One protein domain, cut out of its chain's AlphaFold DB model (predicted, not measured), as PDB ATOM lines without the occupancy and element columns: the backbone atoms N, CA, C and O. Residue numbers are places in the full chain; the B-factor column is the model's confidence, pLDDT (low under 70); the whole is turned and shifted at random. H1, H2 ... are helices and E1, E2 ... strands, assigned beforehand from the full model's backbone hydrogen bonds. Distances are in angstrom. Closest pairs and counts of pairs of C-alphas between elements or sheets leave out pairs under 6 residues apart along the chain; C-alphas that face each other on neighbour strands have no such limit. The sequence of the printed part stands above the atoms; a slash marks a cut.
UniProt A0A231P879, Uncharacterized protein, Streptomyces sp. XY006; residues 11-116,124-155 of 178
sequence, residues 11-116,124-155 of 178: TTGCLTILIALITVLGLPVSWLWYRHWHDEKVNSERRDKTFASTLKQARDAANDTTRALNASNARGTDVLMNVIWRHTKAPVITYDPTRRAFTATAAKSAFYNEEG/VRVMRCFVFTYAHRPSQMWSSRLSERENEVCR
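Overview. This is residues 11 to 116 and 124 to 155 of the 178 residues of an uncharacterized protein of Streptomyces sp. XY006 (UniProt A0A231P879). A twisted sheet of four strands, E1 to E4, has the long helix H1, with its residues 43 to 70, and the shorter H2 packed on one face, while residues 11 to 38 of H1 stick out as a free arm. The printed part has 138 residues with three named helices and four named strands, in the order H1 H2 E1 E2 E3 E4 H3; the sheet's order is E1 - E2 - E3 - E4, all antiparallel, and the class is mixed. The whole is extended, with a radius of gyration of the C-alphas of 26.6 A and spans of 94 by 25 by 24 A.

Along the chain. Start with the sheet: E1 is residues 92 to 96, E2 residues 101 to 114 and 40.7 A long, E3 residues 124 to 136 and 39.2 A, and E4 residues 143 to 149 and 19.3 A. Find C-alpha 11 at (32.223, 130.385, 267.400); from there H1, residues 11 to 71, runs 87.7 A to C-alpha 71 at (83.464, 194.381, 236.366). H2 is residues 77 to 88, 16.0 A, and H3 is residues 151 to 154.

Arrangement. Look across the sheet for N 94 and O 103 at 2.8 A in the hairpin E1 and E2, N 108 and O 130 at 2.8 A between E2 and E3, and N 133 and O 145 at 2.8 A in the hairpin E3 and E4. H1 and H2 are on the same face of the sheet and make two layers with it, the helices one layer and the sheet the other; the closest C-alphas of H1 and E4 are those of Ala 62 and Ser 144, 6.2 A. H2 touches residues 65 to 69 of H1 with its residues 83 to 88, closest at the C-alphas of Thr 65 and His 87, 6.1 A; this helical hairpin has a shallow tilt of 33 degrees, only just short of steep, opposite ways. H3 is on the sheet, its C-alpha 151 5.2 A from that of Cys 129, their closest. Every O i to N i+4 pair is within hydrogen-bond range in H2 and 56 of 57 are in H1; H3 is too short for one.

Size, cuts and confidence. Without its free arm the body spans 54 by 25 by 22 A. Residues 117 to 123 are not printed, and C-alphas 116 and 124 are 6.0 A apart across the cut. Of the links printed whole, E3 to E4 is short and the others are tight. Look for pLDDT under 70 at 22 residues, among them 74 to 81 and 87 to 93.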
ATOM      1  N   THR A  11      32.203 128.975 267.834       64.62
ATOM      2  CA  THR A  11      32.223 130.385 267.400       64.62
ATOM      3  C   THR A  11      33.158 131.242 268.246       64.62
ATOM      4  O   THR A  11      33.853 132.077 267.682       64.62
ATOM      5  N   THR A  12      33.257 131.008 269.560       73.31
ATOM      6  CA  THR A  12      34.190 131.754 270.429       73.31
ATOM      7  C   THR A  12      35.654 131.405 270.125       73.31
ATOM      8  O   THR A  12      36.505 132.294 270.060       73.31
ATOM      9  N   GLY A  13      35.956 130.127 269.865       77.06
ATOM     10  CA  GLY A  13      37.285 129.684 269.423       77.06
ATOM     11  C   GLY A  13      37.665 130.227 268.041       77.06
ATOM     12  O   GLY A  13      38.772 130.716 267.841       77.06
ATOM     13  N   CYS A  14      36.727 130.223 267.093       82.88
ATOM     14  CA  CYS A  14      36.965 130.782 265.762       82.88
ATOM     15  C   CYS A  14      37.172 132.304 265.823       82.88
ATOM     16  O   CYS A  14      38.111 132.821 265.225       82.88
ATOM     17  N   LEU A  15      36.362 133.018 266.615       85.19
ATOM     18  CA  LEU A  15      36.478 134.465 266.804       85.19
ATOM     19  C   LEU A  15      37.829 134.860 267.421       85.19
ATOM     20  O   LEU A  15      38.459 135.806 266.959       85.19
ATOM     21  N   THR A  16      38.301 134.124 268.430       87.38
ATOM     22  CA  THR A  16      39.600 134.393 269.072       87.38
ATOM     23  C   THR A  16      40.778 134.155 268.128       87.38
ATOM     24  O   THR A  16      41.678 134.992 268.071       87.38
ATOM     25  N   ILE A  17      40.747 133.088 267.323       88.69
ATOM     26  CA  ILE A  17      41.761 132.835 266.285       88.69
ATOM     27  C   ILE A  17      41.758 133.948 265.229       88.69
ATOM     28  O   ILE A  17      42.818 134.413 264.814       88.69
ATOM     29  N   LEU A  18      40.578 134.416 264.821       87.94
ATOM     30  CA  LEU A  18      40.435 135.483 263.829       87.94
ATOM     31  C   LEU A  18      41.001 136.814 264.350       87.94
ATOM     32  O   LEU A  18      41.741 137.490 263.639       87.94
ATOM     33  N   ILE A  19      40.736 137.150 265.616       88.88
ATOM     34  CA  ILE A  19      41.318 138.325 266.284       88.88
ATOM     35  C   ILE A  19      42.845 138.195 266.383       88.88
ATOM     36  O   ILE A  19      43.563 139.154 266.089       88.88
ATOM     37  N   ALA A  20      43.354 137.019 266.755       92.12
ATOM     38  CA  ALA A  20      44.791 136.763 266.822       92.12
ATOM     39  C   ALA A  20      45.459 136.919 265.443       92.12
ATOM     40  O   ALA A  20      46.491 137.570 265.329       92.12
ATOM     41  N   LEU A  21      44.844 136.410 264.374       91.62
ATOM     42  CA  LEU A  21      45.352 136.575 263.010       91.62
ATOM     43  C   LEU A  21      45.342 138.036 262.555       91.62
ATOM     44  O   LEU A  21      46.339 138.512 262.016       91.62
ATOM     45  N   ILE A  22      44.248 138.765 262.797       91.19
ATOM     46  CA  ILE A  22      44.149 140.184 262.430       91.19
ATOM     47  C   ILE A  22      45.192 141.007 263.180       91.19
ATOM     48  O   ILE A  22      45.808 141.886 262.591       91.19
ATOM     49  N   THR A  23      45.416 140.736 264.463       92.56
ATOM     50  CA  THR A  23      46.414 141.475 265.246       92.56
ATOM     51  C   THR A  23      47.834 141.130 264.805       92.56
ATOM     52  O   THR A  23      48.615 142.038 264.524       92.56
ATOM     53  N   VAL A  24      48.156 139.843 264.651       93.19
ATOM     54  CA  VAL A  24      49.492 139.383 264.241       93.19
ATOM     55  C   VAL A  24      49.850 139.817 262.822       93.19
ATOM     56  O   VAL A  24      51.017 140.082 262.571       93.19
ATOM     57  N   LEU A  25      48.890 139.924 261.899       92.94
ATOM     58  CA  LEU A  25      49.150 140.373 260.523       92.94
ATOM     59  C   LEU A  25      48.959 141.883 260.349       92.94
ATOM     60  O   LEU A  25      49.734 142.539 259.658       92.94
ATOM     61  N   GLY A  26      47.950 142.455 260.996       91.00
ATOM     62  CA  GLY A  26      47.603 143.867 260.869       91.00
ATOM     63  C   GLY A  26      48.642 144.789 261.494       91.00
ATOM     64  O   GLY A  26      48.991 145.798 260.887       91.00
ATOM     65  N   LEU A  27      49.188 144.432 262.661       91.62
ATOM     66  CA  LEU A  27      50.228 145.227 263.320       91.62
ATOM     67  C   LEU A  27      51.508 145.362 262.474       91.62
ATOM     68  O   LEU A  27      51.921 146.499 262.242       91.62
ATOM     69  N   PRO A  28      52.136 144.284 261.963       90.50
ATOM     70  CA  PRO A  28      53.336 144.416 261.143       90.50
ATOM     71  C   PRO A  28      53.052 145.081 259.799       90.50
ATOM     72  O   PRO A  28      53.879 145.866 259.350       90.50
ATOM     73  N   VAL A  29      51.895 144.839 259.172       91.00
ATOM     74  CA  VAL A  29      51.530 145.535 257.925       91.00
ATOM     75  C   VAL A  29      51.366 147.034 258.169       91.00
ATOM     76  O   VAL A  29      51.931 147.836 257.429       91.00
ATOM     77  N   SER A  30      50.656 147.427 259.231       91.38
ATOM     78  CA  SER A  30      50.487 148.833 259.612       91.38
ATOM     79  C   SER A  30      51.826 149.493 259.946       91.38
ATOM     80  O   SER A  30      52.104 150.598 259.482       91.38
ATOM     81  N   TRP A  31      52.690 148.789 260.680       90.88
ATOM     82  CA  TRP A  31      54.037 149.245 261.007       90.88
ATOM     83  C   TRP A  31      54.914 149.429 259.764       90.88
ATOM     84  O   TRP A  31      55.535 150.479 259.601       90.88
ATOM     85  N   LEU A  32      54.960 148.435 258.872       87.06
ATOM     86  CA  LEU A  32      55.737 148.499 257.633       87.06
ATOM     87  C   LEU A  32      55.239 149.621 256.724       87.06
ATOM     88  O   LEU A  32      56.054 150.355 256.172       87.06
ATOM     89  N   TRP A  33      53.919 149.789 256.618       88.19
ATOM     90  CA  TRP A  33      53.314 150.882 255.866       88.19
ATOM     91  C   TRP A  33      53.703 152.246 256.436       88.19
ATOM     92  O   TRP A  33      54.179 153.111 255.702       88.19
ATOM     93  N   TYR A  34      53.553 152.427 257.752       86.62
ATOM     94  CA  TYR A  34      53.928 153.666 258.429       86.62
ATOM     95  C   TYR A  34      55.405 153.985 258.216       86.62
ATOM     96  O   TYR A  34      55.751 155.112 257.866       86.62
ATOM     97  N   ARG A  35      56.273 152.984 258.379       83.00
ATOM     98  CA  ARG A  35      57.709 153.153 258.200       83.00
ATOM     99  C   ARG A  35      58.056 153.523 256.759       83.00
ATOM    100  O   ARG A  35      58.796 154.473 256.555       83.00
ATOM    101  N   HIS A  36      57.495 152.817 255.778       80.56
ATOM    102  CA  HIS A  36      57.732 153.101 254.365       80.56
ATOM    103  C   HIS A  36      57.314 154.530 253.998       80.56
ATOM    104  O   HIS A  36      58.104 155.271 253.419       80.56
ATOM    105  N   TRP A  37      56.116 154.940 254.420       83.62
ATOM    106  CA  TRP A  37      55.616 156.295 254.201       83.62
ATOM    107  C   TRP A  37      56.486 157.359 254.888       83.62
ATOM    108  O   TRP A  37      56.788 158.402 254.306       83.62
ATOM    109  N   HIS A  38      56.912 157.100 256.127       81.31
ATOM    110  CA  HIS A  38      57.732 158.033 256.893       81.31
ATOM    111  C   HIS A  38      59.143 158.176 256.300       81.31
ATOM    112  O   HIS A  38      59.637 159.296 256.153       81.31
ATOM    113  N   ASP A  39      59.775 157.064 255.921       78.31
ATOM    114  CA  ASP A  39      61.110 157.047 255.318       78.31
ATOM    115  C   ASP A  39      61.094 157.739 253.940       78.31
ATOM    116  O   ASP A  39      61.969 158.558 253.652       78.31
ATOM    117  N   GLU A  40      60.061 157.517 253.116       76.75
ATOM    118  CA  GLU A  40      59.901 158.202 251.826       76.75
ATOM    119  C   GLU A  40      59.725 159.719 251.993       76.75
ATOM    120  O   GLU A  40      60.365 160.519 251.297       76.75
ATOM    121  N   LYS A  41      58.906 160.144 252.961       80.25
ATOM    122  CA  LYS A  41      58.660 161.566 253.215       80.25
ATOM    123  C   LYS A  41      59.910 162.285 253.727       80.25
ATOM    124  O   LYS A  41      60.282 163.329 253.197       80.25
ATOM    125  N   VAL A  42      60.600 161.726 254.720       76.88
ATOM    126  CA  VAL A  42      61.814 162.353 255.272       76.88
ATOM    127  C   VAL A  42      62.942 162.369 254.239       76.88
ATOM    128  O   VAL A  42      63.669 163.362 254.134       76.88
ATOM    129  N   ASN A  43      63.089 161.300 253.451       73.88
ATOM    130  CA  ASN A  43      64.121 161.240 252.423       73.88
ATOM    131  C   ASN A  43      63.846 162.230 251.281       73.88
ATOM    132  O   ASN A  43      64.771 162.906 250.833       73.88
ATOM    133  N   SER A  44      62.586 162.387 250.854       74.12
ATOM    134  CA  SER A  44      62.220 163.386 249.838       74.12
ATOM    135  C   SER A  44      62.446 164.823 250.327       74.12
ATOM    136  O   SER A  44      63.101 165.593 249.629       74.12
ATOM    137  N   GLU A  45      62.062 165.165 251.561       80.19
ATOM    138  CA  GLU A  45      62.325 166.498 252.129       80.19
ATOM    139  C   GLU A  45      63.832 166.813 252.231       80.19
ATOM    140  O   GLU A  45      64.280 167.916 251.889       80.19
ATOM    141  N   ARG A  46      64.655 165.851 252.676       74.88
ATOM    142  CA  ARG A  46      66.118 166.036 252.741       74.88
ATOM    143  C   ARG A  46      66.748 166.145 251.357       74.88
ATOM    144  O   ARG A  46      67.646 166.974 251.164       74.88
ATOM    145  N   ARG A  47      66.283 165.335 250.405       74.75
ATOM    146  CA  ARG A  47      66.701 165.387 249.003       74.75
ATOM    147  C   ARG A  47      66.427 166.767 248.419       74.75
ATOM    148  O   ARG A  47      67.351 167.390 247.901       74.75
ATOM    149  N   ASP A  48      65.211 167.270 248.585       81.31
ATOM    150  CA  ASP A  48      64.788 168.563 248.052       81.31
ATOM    151  C   ASP A  48      65.581 169.713 248.666       81.31
ATOM    152  O   ASP A  48      66.060 170.594 247.950       81.31
ATOM    153  N   LYS A  49      65.819 169.680 249.981       83.12
ATOM    154  CA  LYS A  49      66.640 170.693 250.659       83.12
ATOM    155  C   LYS A  49      68.083 170.693 250.153       83.12
ATOM    156  O   LYS A  49      68.661 171.757 249.912       83.12
ATOM    157  N   THR A  50      68.667 169.511 249.977       80.25
ATOM    158  CA  THR A  50      70.054 169.373 249.514       80.25
ATOM    159  C   THR A  50      70.192 169.777 248.048       80.25
ATOM    160  O   THR A  50      71.130 170.492 247.677       80.25
ATOM    161  N   PHE A  51      69.214 169.404 247.224       79.88
ATOM    162  CA  PHE A  51      69.119 169.831 245.837       79.88
ATOM    163  C   PHE A  51      68.950 171.349 245.727       79.88
ATOM    164  O   PHE A  51      69.719 171.997 245.020       79.88
ATOM    165  N   ALA A  52      68.027 171.944 246.485       85.75
ATOM    166  CA  ALA A  52      67.801 173.385 246.504       85.75
ATOM    167  C   ALA A  52      69.054 174.159 246.942       85.75
ATOM    168  O   ALA A  52      69.399 175.168 246.328       85.75
ATOM    169  N   SER A  53      69.774 173.667 247.955       83.81
ATOM    170  CA  SER A  53      71.050 174.250 248.388       83.81
ATOM    171  C   SER A  53      72.106 174.199 247.282       83.81
ATOM    172  O   SER A  53      72.773 175.196 247.010       83.81
ATOM    173  N   THR A  54      72.230 173.058 246.604       80.62
ATOM    174  CA  THR A  54      73.179 172.873 245.496       80.62
ATOM    175  C   THR A  54      72.829 173.772 244.309       80.62
ATOM    176  O   THR A  54      73.699 174.440 243.747       80.62
ATOM    177  N   LEU A  55      71.544 173.841 243.954       82.88
ATOM    178  CA  LEU A  55      71.041 174.697 242.887       82.88
ATOM    179  C   LEU A  55      71.274 176.176 243.211       82.88
ATOM    180  O   LEU A  55      71.680 176.941 242.336       82.88
ATOM    181  N   LYS A  56      71.057 176.580 244.468       85.75
ATOM    182  CA  LYS A  56      71.338 177.936 244.946       85.75
ATOM    183  C   LYS A  56      72.824 178.261 244.830       85.75
ATOM    184  O   LYS A  56      73.164 179.254 244.201       85.75
ATOM    185  N   GLN A  57      73.698 177.388 245.328       82.75
ATOM    186  CA  GLN A  57      75.149 177.563 245.232       82.75
ATOM    187  C   GLN A  57      75.626 177.670 243.776       82.75
ATOM    188  O   GLN A  57      76.465 178.510 243.453       82.75
ATOM    189  N   ALA A  58      75.072 176.850 242.878       79.19
ATOM    190  CA  ALA A  58      75.337 176.948 241.448       79.19
ATOM    191  C   ALA A  58      74.920 178.324 240.900       79.19
ATOM    192  O   ALA A  58      75.691 178.975 240.194       79.19
ATOM    193  N   ARG A  59      73.720 178.796 241.250       82.81
ATOM    194  CA  ARG A  59      73.201 180.100 240.820       82.81
ATOM    195  C   ARG A  59      74.055 181.258 241.330       82.81
ATOM    196  O   ARG A  59      74.373 182.152 240.552       82.81
ATOM    197  N   ASP A  60      74.464 181.207 242.593       86.50
ATOM    198  CA  ASP A  60      75.316 182.219 243.215       86.50
ATOM    199  C   ASP A  60      76.685 182.269 242.523       86.50
ATOM    200  O   ASP A  60      77.114 183.335 242.094       86.50
ATOM    201  N   ALA A  61      77.302 181.113 242.249       80.62
ATOM    202  CA  ALA A  61      78.553 181.047 241.492       80.62
ATOM    203  C   ALA A  61      78.427 181.608 240.060       80.62
ATOM    204  O   ALA A  61      79.352 182.249 239.549       80.62
ATOM    205  N   ALA A  62      77.287 181.381 239.400       79.06
ATOM    206  CA  ALA A  62      77.010 181.932 238.074       79.06
ATOM    207  C   ALA A  62      76.827 183.457 238.111       79.06
ATOM    208  O   ALA A  62      77.345 184.173 237.247       79.06
ATOM    209  N   ASN A  63      76.139 183.963 239.134       85.00
ATOM    210  CA  ASN A  63      75.941 185.391 239.353       85.00
ATOM    211  C   ASN A  63      77.256 186.096 239.704       85.00
ATOM    212  O   ASN A  63      77.535 187.158 239.151       85.00
ATOM    213  N   ASP A  64      78.092 185.498 240.550       83.44
ATOM    214  CA  ASP A  64      79.409 186.035 240.900       83.44
ATOM    215  C   ASP A  64      80.332 186.082 239.683       83.44
ATOM    216  O   ASP A  64      80.992 187.092 239.439       83.44
ATOM    217  N   THR A  65      80.310 185.036 238.854       79.25
ATOM    218  CA  THR A  65      81.034 185.025 237.574       79.25
ATOM    219  C   THR A  65      80.529 186.127 236.646       79.25
ATOM    220  O   THR A  65      81.322 186.855 236.059       79.25
ATOM    221  N   THR A  66      79.211 186.296 236.543       83.00
ATOM    222  CA  THR A  66      78.585 187.361 235.750       83.00
ATOM    223  C   THR A  66      78.994 188.747 236.254       83.00
ATOM    224  O   THR A  66      79.342 189.618 235.458       83.00
ATOM    225  N   ARG A  67      79.016 188.954 237.576       84.00
ATOM    226  CA  ARG A  67      79.458 190.205 238.202       84.00
ATOM    227  C   ARG A  67      80.937 190.475 237.923       84.00
ATOM    228  O   ARG A  67      81.270 191.594 237.546       84.00
ATOM    229  N   ALA A  68      81.797 189.465 238.046       81.44
ATOM    230  CA  ALA A  68      83.220 189.575 237.729       81.44
ATOM    231  C   ALA A  68      83.455 189.891 236.242       81.44
ATOM    232  O   ALA A  68      84.242 190.779 235.915       81.44
ATOM    233  N   LEU A  69      82.721 189.232 235.340       78.56
ATOM    234  CA  LEU A  69      82.772 189.500 233.902       78.56
ATOM    235  C   LEU A  69      82.337 190.936 233.582       78.56
ATOM    236  O   LEU A  69      83.035 191.629 232.844       78.56
ATOM    237  N   ASN A  70      81.252 191.420 234.192       81.19
ATOM    238  CA  ASN A  70      80.809 192.810 234.047       81.19
ATOM    239  C   ASN A  70      81.841 193.812 234.597       81.19
ATOM    240  O   ASN A  70      82.117 194.816 233.947       81.19
ATOM    241  N   ALA A  71      82.445 193.526 235.755       82.12
ATOM    242  CA  ALA A  71      83.464 194.381 236.366       82.12
ATOM    243  C   ALA A  71      84.762 194.442 235.543       82.12
ATOM    244  O   ALA A  71      85.431 195.472 235.527       82.12
ATOM    245  N   SER A  72      85.105 193.366 234.828       74.00
ATOM    246  CA  SER A  72      86.322 193.307 234.010       74.00
ATOM    247  C   SER A  72      86.321 194.276 232.821       74.00
ATOM    248  O   SER A  72      87.386 194.547 232.269       74.00
ATOM    249  N   ASN A  73      85.146 194.782 232.405       70.00
ATOM    250  CA  ASN A  73      84.952 195.628 231.218       70.00
ATOM    251  C   ASN A  73      85.692 195.088 229.969       70.00
ATOM    252  O   ASN A  73      86.114 195.851 229.099       70.00
ATOM    253  N   ALA A  74      85.881 193.765 229.895       65.75
ATOM    254  CA  ALA A  74      86.625 193.097 228.839       65.75
ATOM    255  C   ALA A  74      85.832 193.175 227.527       65.75
ATOM    256  O   ALA A  74      84.834 192.480 227.342       65.75
ATOM    257  N   ARG A  75      86.271 194.057 226.621       62.88
ATOM    258  CA  ARG A  75      85.658 194.264 225.295       62.88
ATOM    259  C   ARG A  75      86.358 193.482 224.178       62.88
ATOM    260  O   ARG A  75      85.761 193.287 223.124       62.88
ATOM    261  N   GLY A  76      87.602 193.055 224.406       62.75
ATOM    262  CA  GLY A  76      88.385 192.240 223.475       62.75
ATOM    263  C   GLY A  76      88.043 190.755 223.592       62.75
ATOM    264  O   GLY A  76      87.904 190.235 224.698       62.75
ATOM    265  N   THR A  77      87.904 190.082 222.452       63.88
ATOM    266  CA  THR A  77      87.562 188.655 222.311       63.88
ATOM    267  C   THR A  77      88.508 187.746 223.108       63.88
ATOM    268  O   THR A  77      88.075 186.829 223.796       63.88
ATOM    269  N   ASP A  78      89.803 188.030 223.040       65.69
ATOM    270  CA  ASP A  78      90.921 187.325 223.670       65.69
ATOM    271  C   ASP A  78      90.970 187.533 225.191       65.69
ATOM    272  O   ASP A  78      91.049 186.570 225.961       65.69
ATOM    273  N   VAL A  79      90.827 188.784 225.635       69.25
ATOM    274  CA  VAL A  79      90.729 189.137 227.059       69.25
ATOM    275  C   VAL A  79      89.501 188.469 227.665       69.25
ATOM    276  O   VAL A  79      89.563 187.897 228.753       69.25
ATOM    277  N   LEU A  80      88.394 188.476 226.929       69.31
ATOM    278  CA  LEU A  80      87.148 187.893 227.378       69.31
ATOM    279  C   LEU A  80      87.223 186.369 227.490       69.31
ATOM    280  O   LEU A  80      86.779 185.817 228.497       69.31
ATOM    281  N   MET A  81      87.830 185.687 226.515       67.38
ATOM    282  CA  MET A  81      88.064 184.244 226.608       67.38
ATOM    283  C   MET A  81      88.912 183.883 227.832       67.38
ATOM    284  O   MET A  81      88.586 182.926 228.535       67.38
ATOM    285  N   ASN A  82      89.948 184.670 228.138       70.81
ATOM    286  CA  ASN A  82      90.804 184.436 229.300       70.81
ATOM    287  C   ASN A  82      90.060 184.654 230.631       70.81
ATOM    288  O   ASN A  82      90.154 183.827 231.539       70.81
ATOM    289  N   VAL A  83      89.268 185.725 230.750       72.06
ATOM    290  CA  VAL A  83      88.469 185.998 231.959       72.06
ATOM    291  C   VAL A  83      87.412 184.911 232.160       72.06
ATOM    292  O   VAL A  83      87.305 184.349 233.252       72.06
ATOM    293  N   ILE A  84      86.680 184.542 231.104       67.31
ATOM    294  CA  ILE A  84      85.701 183.450 231.157       67.31
ATOM    295  C   ILE A  84      86.382 182.162 231.604       67.31
ATOM    296  O   ILE A  84      85.909 181.527 232.546       67.31
ATOM    297  N   TRP A  85      87.507 181.789 230.992       71.81
ATOM    298  CA  TRP A  85      88.253 180.593 231.372       71.81
ATOM    299  C   TRP A  85      88.699 180.631 232.838       71.81
ATOM    300  O   TRP A  85      88.483 179.666 233.570       71.81
ATOM    301  N   ARG A  86      89.253 181.753 233.305       72.88
ATOM    302  CA  ARG A  86      89.737 181.907 234.684       72.88
ATOM    303  C   ARG A  86      88.626 181.708 235.720       72.88
ATOM    304  O   ARG A  86      88.882 181.101 236.758       72.88
ATOM    305  N   HIS A  87      87.409 182.170 235.436       68.75
ATOM    306  CA  HIS A  87      86.283 182.070 236.374       68.75
ATOM    307  C   HIS A  87      85.462 180.785 236.233       68.75
ATOM    308  O   HIS A  87      84.948 180.260 237.220       68.75
ATOM    309  N   THR A  88      85.336 180.252 235.020       64.69
ATOM    310  CA  THR A  88      84.432 179.125 234.744       64.69
ATOM    311  C   THR A  88      85.155 177.802 234.532       64.69
ATOM    312  O   THR A  88      84.530 176.752 234.679       64.69
ATOM    313  N   LYS A  89      86.449 177.844 234.182       69.31
ATOM    314  CA  LYS A  89      87.224 176.719 233.629       69.31
ATOM    315  C   LYS A  89      86.507 176.019 232.462       69.31
ATOM    316  O   LYS A  89      86.652 174.814 232.270       69.31
ATOM    317  N   ALA A  90      85.678 176.759 231.721       62.41
ATOM    318  CA  ALA A  90      84.784 176.211 230.714       62.41
ATOM    319  C   ALA A  90      85.423 176.200 229.314       62.41
ATOM    320  O   ALA A  90      85.840 177.256 228.840       62.41
ATOM    321  N   PRO A  91      85.470 175.050 228.620       55.97
ATOM    322  CA  PRO A  91      86.167 174.920 227.337       55.97
ATOM    323  C   PRO A  91      85.352 175.366 226.111       55.97
ATOM    324  O   PRO A  91      85.884 175.394 225.001       55.97
ATOM    325  N   VAL A  92      84.062 175.689 226.260       59.19
ATOM    326  CA  VAL A  92      83.193 176.009 225.116       59.19
ATOM    327  C   VAL A  92      82.854 177.489 225.129       59.19
ATOM    328  O   VAL A  92      82.036 177.920 225.934       59.19
ATOM    329  N   ILE A  93      83.474 178.253 224.227       65.94
ATOM    330  CA  ILE A  93      83.141 179.652 223.952       65.94
ATOM    331  C   ILE A  93      82.830 179.754 222.461       65.94
ATOM    332  O   ILE A  93      83.697 179.531 221.623       65.94
ATOM    333  N   THR A  94      81.585 180.067 222.125       73.50
ATOM    334  CA  THR A  94      81.145 180.341 220.755       73.50
ATOM    335  C   THR A  94      80.960 181.841 220.572       73.50
ATOM    336  O   THR A  94      80.339 182.490 221.419       73.50
ATOM    337  N   TYR A  95      81.451 182.382 219.460       73.12
ATOM    338  CA  TYR A  95      81.228 183.768 219.058       73.12
ATOM    339  C   TYR A  95      80.324 183.812 217.823       73.12
ATOM    340  O   TYR A  95      80.618 183.172 216.816       73.12
ATOM    341  N   ASP A  96      79.226 184.559 217.908       76.00
ATOM    342  CA  ASP A  96      78.362 184.892 216.775       76.00
ATOM    343  C   ASP A  96      78.802 186.261 216.225       76.00
ATOM    344  O   ASP A  96      78.524 187.281 216.867       76.00
ATOM    345  N   PRO A  97      79.485 186.319 215.065       70.94
ATOM    346  CA  PRO A  97      79.988 187.571 214.506       70.94
ATOM    347  C   PRO A  97      78.867 188.497 214.021       70.94
ATOM    348  O   PRO A  97      79.018 189.717 214.089       70.94
ATOM    349  N   THR A  98      77.731 187.942 213.592       76.69
ATOM    350  CA  THR A  98      76.573 188.698 213.092       76.69
ATOM    351  C   THR A  98      75.915 189.481 214.221       76.69
ATOM    352  O   THR A  98      75.531 190.635 214.051       76.69
ATOM    353  N   ARG A  99      75.813 188.865 215.403       73.31
ATOM    354  CA  ARG A  99      75.231 189.491 216.604       73.31
ATOM    355  C   ARG A  99      76.280 190.072 217.550       73.31
ATOM    356  O   ARG A  99      75.915 190.617 218.591       73.31
ATOM    357  N   ARG A 100      77.567 189.923 217.207       71.81
ATOM    358  CA  ARG A 100      78.736 190.198 218.063       71.81
ATOM    359  C   ARG A 100      78.547 189.642 219.479       71.81
ATOM    360  O   ARG A 100      78.838 190.308 220.472       71.81
ATOM    361  N   ALA A 101      77.986 188.438 219.559       73.56
ATOM    362  CA  ALA A 101      77.552 187.838 220.809       73.56
ATOM    363  C   ALA A 101      78.492 186.709 221.224       73.56
ATOM    364  O   ALA A 101      78.820 185.837 220.423       73.56
ATOM    365  N   PHE A 102      78.882 186.700 222.492       74.94
ATOM    366  CA  PHE A 102      79.665 185.616 223.075       74.94
ATOM    367  C   PHE A 102      78.751 184.706 223.867       74.94
ATOM    368  O   PHE A 102      77.902 185.190 224.613       74.94
ATOM    369  N   THR A 103      78.930 183.400 223.716       75.44
ATOM    370  CA  THR A 103      78.279 182.396 224.556       75.44
ATOM    371  C   THR A 103      79.333 181.453 225.107       75.44
ATOM    372  O   THR A 103      80.091 180.880 224.333       75.44
ATOM    373  N   ALA A 104      79.387 181.291 226.425       73.81
ATOM    374  CA  ALA A 104      80.266 180.341 227.089       73.81
ATOM    375  C   ALA A 104      79.459 179.296 227.855       73.81
ATOM    376  O   ALA A 104      78.509 179.650 228.552       73.81
ATOM    377  N   THR A 105      79.843 178.024 227.750       74.38
ATOM    378  CA  THR A 105      79.125 176.915 228.383       74.38
ATOM    379  C   THR A 105      80.041 176.088 229.275       74.38
ATOM    380  O   THR A 105      81.032 175.533 228.804       74.38
ATOM    381  N   ALA A 106      79.686 175.976 230.557       74.00
ATOM    382  CA  ALA A 106      80.401 175.187 231.558       74.00
ATOM    383  C   ALA A 106      79.507 174.064 232.086       74.00
ATOM    384  O   ALA A 106      78.363 174.328 232.437       74.00
ATOM    385  N   ALA A 107      80.022 172.843 232.203       76.50
ATOM    386  CA  ALA A 107      79.342 171.751 232.894       76.50
ATOM    387  C   ALA A 107      80.016 171.514 234.254       76.50
ATOM    388  O   ALA A 107      81.244 171.438 234.323       76.50
ATOM    389  N   LYS A 108      79.239 171.411 235.338       72.19
ATOM    390  CA  LYS A 108      79.738 170.995 236.657       72.19
ATOM    391  C   LYS A 108      78.860 169.898 237.231       72.19
ATOM    392  O   LYS A 108      77.638 170.024 237.246       72.19
ATOM    393  N   SER A 109      79.500 168.858 237.750       77.56
ATOM    394  CA  SER A 109      78.831 167.875 238.588       77.56
ATOM    395  C   SER A 109      78.770 168.358 240.035       77.56
ATOM    396  O   SER A 109      79.712 168.967 240.547       77.56
ATOM    397  N   ALA A 110      77.662 168.066 240.701       76.94
ATOM    398  CA  ALA A 110      77.542 168.156 242.147       76.94
ATOM    399  C   ALA A 110      77.117 166.794 242.691       76.94
ATOM    400  O   ALA A 110      76.344 166.078 242.052       76.94
ATOM    401  N   PHE A 111      77.635 166.441 243.862       75.94
ATOM    402  CA  PHE A 111      77.303 165.194 244.535       75.94
ATOM    403  C   PHE A 111      76.587 165.499 245.837       75.94
ATOM    404  O   PHE A 111      77.015 166.390 246.571       75.94
ATOM    405  N   TYR A 112      75.566 164.717 246.153       70.44
ATOM    406  CA  TYR A 112      74.952 164.728 247.472       70.44
ATOM    407  C   TYR A 112      74.602 163.313 247.922       70.44
ATOM    408  O   TYR A 112      74.535 162.392 247.111       70.44
ATOM    409  N   ASN A 113      74.438 163.140 249.230       72.25
ATOM    410  CA  ASN A 113      74.113 161.854 249.828       72.25
ATOM    411  C   ASN A 113      72.596 161.769 250.046       72.25
ATOM    412  O   ASN A 113      72.015 162.664 250.656       72.25
ATOM    413  N   GLU A 114      71.978 160.704 249.551       69.94
ATOM    414  CA  GLU A 114      70.615 160.274 249.876       69.94
ATOM    415  C   GLU A 114      70.719 159.140 250.903       69.94
ATOM    416  O   GLU A 114      71.629 158.320 250.806       69.94
ATOM    417  N   GLU A 115      69.851 159.078 251.911       67.44
ATOM    418  CA  GLU A 115      69.848 157.922 252.818       67.44
ATOM    419  C   GLU A 115      69.268 156.697 252.093       67.44
ATOM    420  O   GLU A 115      68.391 156.820 251.233       67.44
ATOM    421  N   GLY A 116      69.806 155.511 252.387       61.94
ATOM    422  CA  GLY A 116      69.368 154.272 251.756       61.94
ATOM    423  C   GLY A 116      67.917 153.941 252.111       61.94
ATOM    424  O   GLY A 116      67.512 154.045 253.263       61.94
ATOM    425  N   VAL A 124      73.551 156.642 249.893       75.06
ATOM    426  CA  VAL A 124      73.821 156.534 248.460       75.06
ATOM    427  C   VAL A 124      74.238 157.900 247.929       75.06
ATOM    428  O   VAL A 124      73.562 158.905 248.133       75.06
ATOM    429  N   ARG A 125      75.358 157.956 247.210       76.75
ATOM    430  CA  ARG A 125      75.848 159.195 246.605       76.75
ATOM    431  C   ARG A 125      75.200 159.409 245.238       76.75
ATOM    432  O   ARG A 125      75.452 158.645 244.309       76.75
ATOM    433  N   VAL A 126      74.419 160.474 245.095       77.31
ATOM    434  CA  VAL A 126      73.786 160.878 243.835       77.31
ATOM    435  C   VAL A 126      74.579 162.006 243.190       77.31
ATOM    436  O   VAL A 126      74.960 162.977 243.842       77.31
ATOM    437  N   MET A 127      74.842 161.865 241.891       80.75
ATOM    438  CA  MET A 127      75.451 162.900 241.059       80.75
ATOM    439  C   MET A 127      74.357 163.661 240.304       80.75
ATOM    440  O   MET A 127      73.391 163.048 239.846       80.75
ATOM    441  N   ARG A 128      74.519 164.979 240.163       81.50
ATOM    442  CA  ARG A 128      73.715 165.854 239.295       81.50
ATOM    443  C   ARG A 128      74.618 166.676 238.398       81.50
ATOM    444  O   ARG A 128      75.695 167.085 238.835       81.50
ATOM    445  N   CYS A 129      74.170 166.949 237.175       82.38
ATOM    446  CA  CYS A 129      74.902 167.759 236.212       82.38
ATOM    447  C   CYS A 129      74.232 169.116 235.988       82.38
ATOM    448  O   CYS A 129      73.066 169.195 235.607       82.38
ATOM    449  N   PHE A 130      74.997 170.190 236.166       82.88
ATOM    450  CA  PHE A 130      74.558 171.556 235.911       82.88
ATOM    451  C   PHE A 130      75.342 172.163 234.756       82.88
ATOM    452  O   PHE A 130      76.574 172.180 234.766       82.88
ATOM    453  N   VAL A 131      74.621 172.705 233.781       81.44
ATOM    454  CA  VAL A 131      75.179 173.444 232.653       81.44
ATOM    455  C   VAL A 131      74.910 174.933 232.837       81.44
ATOM    456  O   VAL A 131      73.764 175.373 232.943       81.44
ATOM    457  N   PHE A 132      75.986 175.710 232.862       80.94
ATOM    458  CA  PHE A 132      75.989 177.163 232.944       80.94
ATOM    459  C   PHE A 132      76.217 177.733 231.556       80.94
ATOM    460  O   PHE A 132      77.230 177.423 230.938       80.94
ATOM    461  N   THR A 133      75.317 178.590 231.092       81.75
ATOM    462  CA  THR A 133      75.447 179.305 229.821       81.75
ATOM    463  C   THR A 133      75.555 180.793 230.103       81.75
ATOM    464  O   THR A 133      74.605 181.396 230.595       81.75
ATOM    465  N   TYR A 134      76.696 181.388 229.781       79.56
ATOM    466  CA  TYR A 134      76.942 182.820 229.900       79.56
ATOM    467  C   TYR A 134      76.830 183.457 228.527       79.56
ATOM    468  O   TYR A 134      77.511 183.013 227.611       79.56
ATOM    469  N   ALA A 135      75.997 184.480 228.377       82.44
ATOM    470  CA  ALA A 135      75.829 185.196 227.123       82.44
ATOM    471  C   ALA A 135      76.111 186.689 227.295       82.44
ATOM    472  O   ALA A 135      75.647 187.307 228.257       82.44
ATOM    473  N   HIS A 136      76.814 187.264 226.324       80.31
ATOM    474  CA  HIS A 136      77.092 188.693 226.233       80.31
ATOM    475  C   HIS A 136      76.732 189.217 224.852       80.31
ATOM    476  O   HIS A 136      77.042 188.581 223.845       80.31
ATOM    477  N   ARG A 137      76.092 190.387 224.815       80.31
ATOM    478  CA  ARG A 137      75.759 191.118 223.590       80.31
ATOM    479  C   ARG A 137      76.296 192.542 223.705       80.31
ATOM    480  O   ARG A 137      76.266 193.098 224.801       80.31
ATOM    481  N   PRO A 138      76.728 193.173 222.602       68.19
ATOM    482  CA  PRO A 138      77.117 194.576 222.636       68.19
ATOM    483  C   PRO A 138      75.880 195.383 223.034       68.19
ATOM    484  O   PRO A 138      74.854 195.225 222.379       68.19
ATOM    485  N   SER A 139      75.978 196.206 224.084       71.00
ATOM    486  CA  SER A 139      74.897 196.947 224.783       71.00
ATOM    487  C   SER A 139      74.208 196.248 225.962       71.00
ATOM    488  O   SER A 139      73.413 196.888 226.646       71.00
ATOM    489  N   GLN A 140      74.520 194.984 226.261       76.19
ATOM    490  CA  GLN A 140      73.936 194.278 227.404       76.19
ATOM    491  C   GLN A 140      75.019 193.777 228.352       76.19
ATOM    492  O   GLN A 140      76.084 193.334 227.929       76.19
ATOM    493  N   MET A 141      74.718 193.820 229.649       80.25
ATOM    494  CA  MET A 141      75.527 193.135 230.650       80.25
ATOM    495  C   MET A 141      75.549 191.628 230.381       80.25
ATOM    496  O   MET A 141      74.651 191.071 229.741       80.25
ATOM    497  N   TRP A 142      76.572 190.961 230.907       80.25
ATOM    498  CA  TRP A 142      76.620 189.509 230.953       80.25
ATOM    499  C   TRP A 142      75.345 188.949 231.583       80.25
ATOM    500  O   TRP A 142      74.855 189.454 232.594       80.25
ATOM    501  N   SER A 143      74.821 187.887 230.980       82.62
ATOM    502  CA  SER A 143      73.685 187.133 231.499       82.62
ATOM    503  C   SER A 143      74.086 185.677 231.686       82.62
ATOM    504  O   SER A 143      74.774 185.111 230.839       82.62
ATOM    505  N   SER A 144      73.652 185.059 232.783       82.62
ATOM    506  CA  SER A 144      73.856 183.633 233.035       82.62
ATOM    507  C   SER A 144      72.533 182.881 233.025       82.62
ATOM    508  O   SER A 144      71.547 183.323 233.617       82.62
ATOM    509  N   ARG A 145      72.524 181.703 232.408       83.12
ATOM    510  CA  ARG A 145      71.444 180.719 232.493       83.12
ATOM    511  C   ARG A 145      71.984 179.432 233.094       83.12
ATOM    512  O   ARG A 145      73.067 178.987 232.727       83.12
ATOM    513  N   LEU A 146      71.209 178.844 233.994       83.25
ATOM    514  CA  LEU A 146      71.494 177.559 234.617       83.25
ATOM    515  C   LEU A 146      70.486 176.535 234.106       83.25
ATOM    516  O   LEU A 146      69.289 176.822 234.043       83.25
ATOM    517  N   SER A 147      70.954 175.352 233.735       83.19
ATOM    518  CA  SER A 147      70.094 174.236 233.350       83.19
ATOM    519  C   SER A 147      70.632 172.948 233.951       83.19
ATOM    520  O   SER A 147      71.826 172.674 233.852       83.19
ATOM    521  N   GLU A 148      69.759 172.158 234.566       82.69
ATOM    522  CA  GLU A 148      70.086 170.782 234.929       82.69
ATOM    523  C   GLU A 148      70.097 169.923 233.658       82.69
ATOM    524  O   GLU A 148      69.286 170.120 232.747       82.69
ATOM    525  N   ARG A 149      71.059 169.011 233.565       83.88
ATOM    526  CA  ARG A 149      71.194 168.053 232.470       83.88
ATOM    527  C   ARG A 149      71.390 166.655 233.026       83.88
ATOM    528  O   ARG A 149      71.682 166.468 234.205       83.88
ATOM    529  N   GLU A 150      71.245 165.686 232.136       77.88
ATOM    530  CA  GLU A 150      71.557 164.296 232.424       77.88
ATOM    531  C   GLU A 150      73.029 164.148 232.844       77.88
ATOM    532  O   GLU A 150      73.909 164.932 232.462       77.88
ATOM    533  N   ASN A 151      73.293 163.148 233.678       76.69
ATOM    534  CA  ASN A 151      74.579 162.953 234.340       76.69
ATOM    535  C   ASN A 151      75.722 162.660 233.362       76.69
ATOM    536  O   ASN A 151      76.878 162.972 233.647       76.69
ATOM    537  N   GLU A 152      75.388 162.114 232.202       76.06
ATOM    538  CA  GLU A 152      76.239 161.791 231.064       76.06
ATOM    539  C   GLU A 152      76.970 163.030 230.539       76.06
ATOM    540  O   GLU A 152      78.124 162.928 230.135       76.06
ATOM    541  N   VAL A 153      76.349 164.214 230.620       71.81
ATOM    542  CA  VAL A 153      76.944 165.484 230.168       71.81
ATOM    543  C   VAL A 153      78.108 165.918 231.063       71.81
ATOM    544  O   VAL A 153      79.073 166.509 230.582       71.81
ATOM    545  N   CYS A 154      78.030 165.628 232.364       71.88
ATOM    546  CA  CYS A 154      79.087 165.945 233.329       71.88
ATOM    547  C   CYS A 154      80.001 164.758 233.629       71.88
ATOM    548  O   CYS A 154      81.005 164.926 234.327       71.88
ATOM    549  N   ARG A 155      79.664 163.557 233.148       68.38
ATOM    550  CA  ARG A 155      80.526 162.396 233.306       68.38
ATOM    551  C   ARG A 155      81.777 162.663 232.467       68.38
ATOM    552  O   ARG A 155      81.647 162.972 231.284       68.38
TER     553      ARG A 155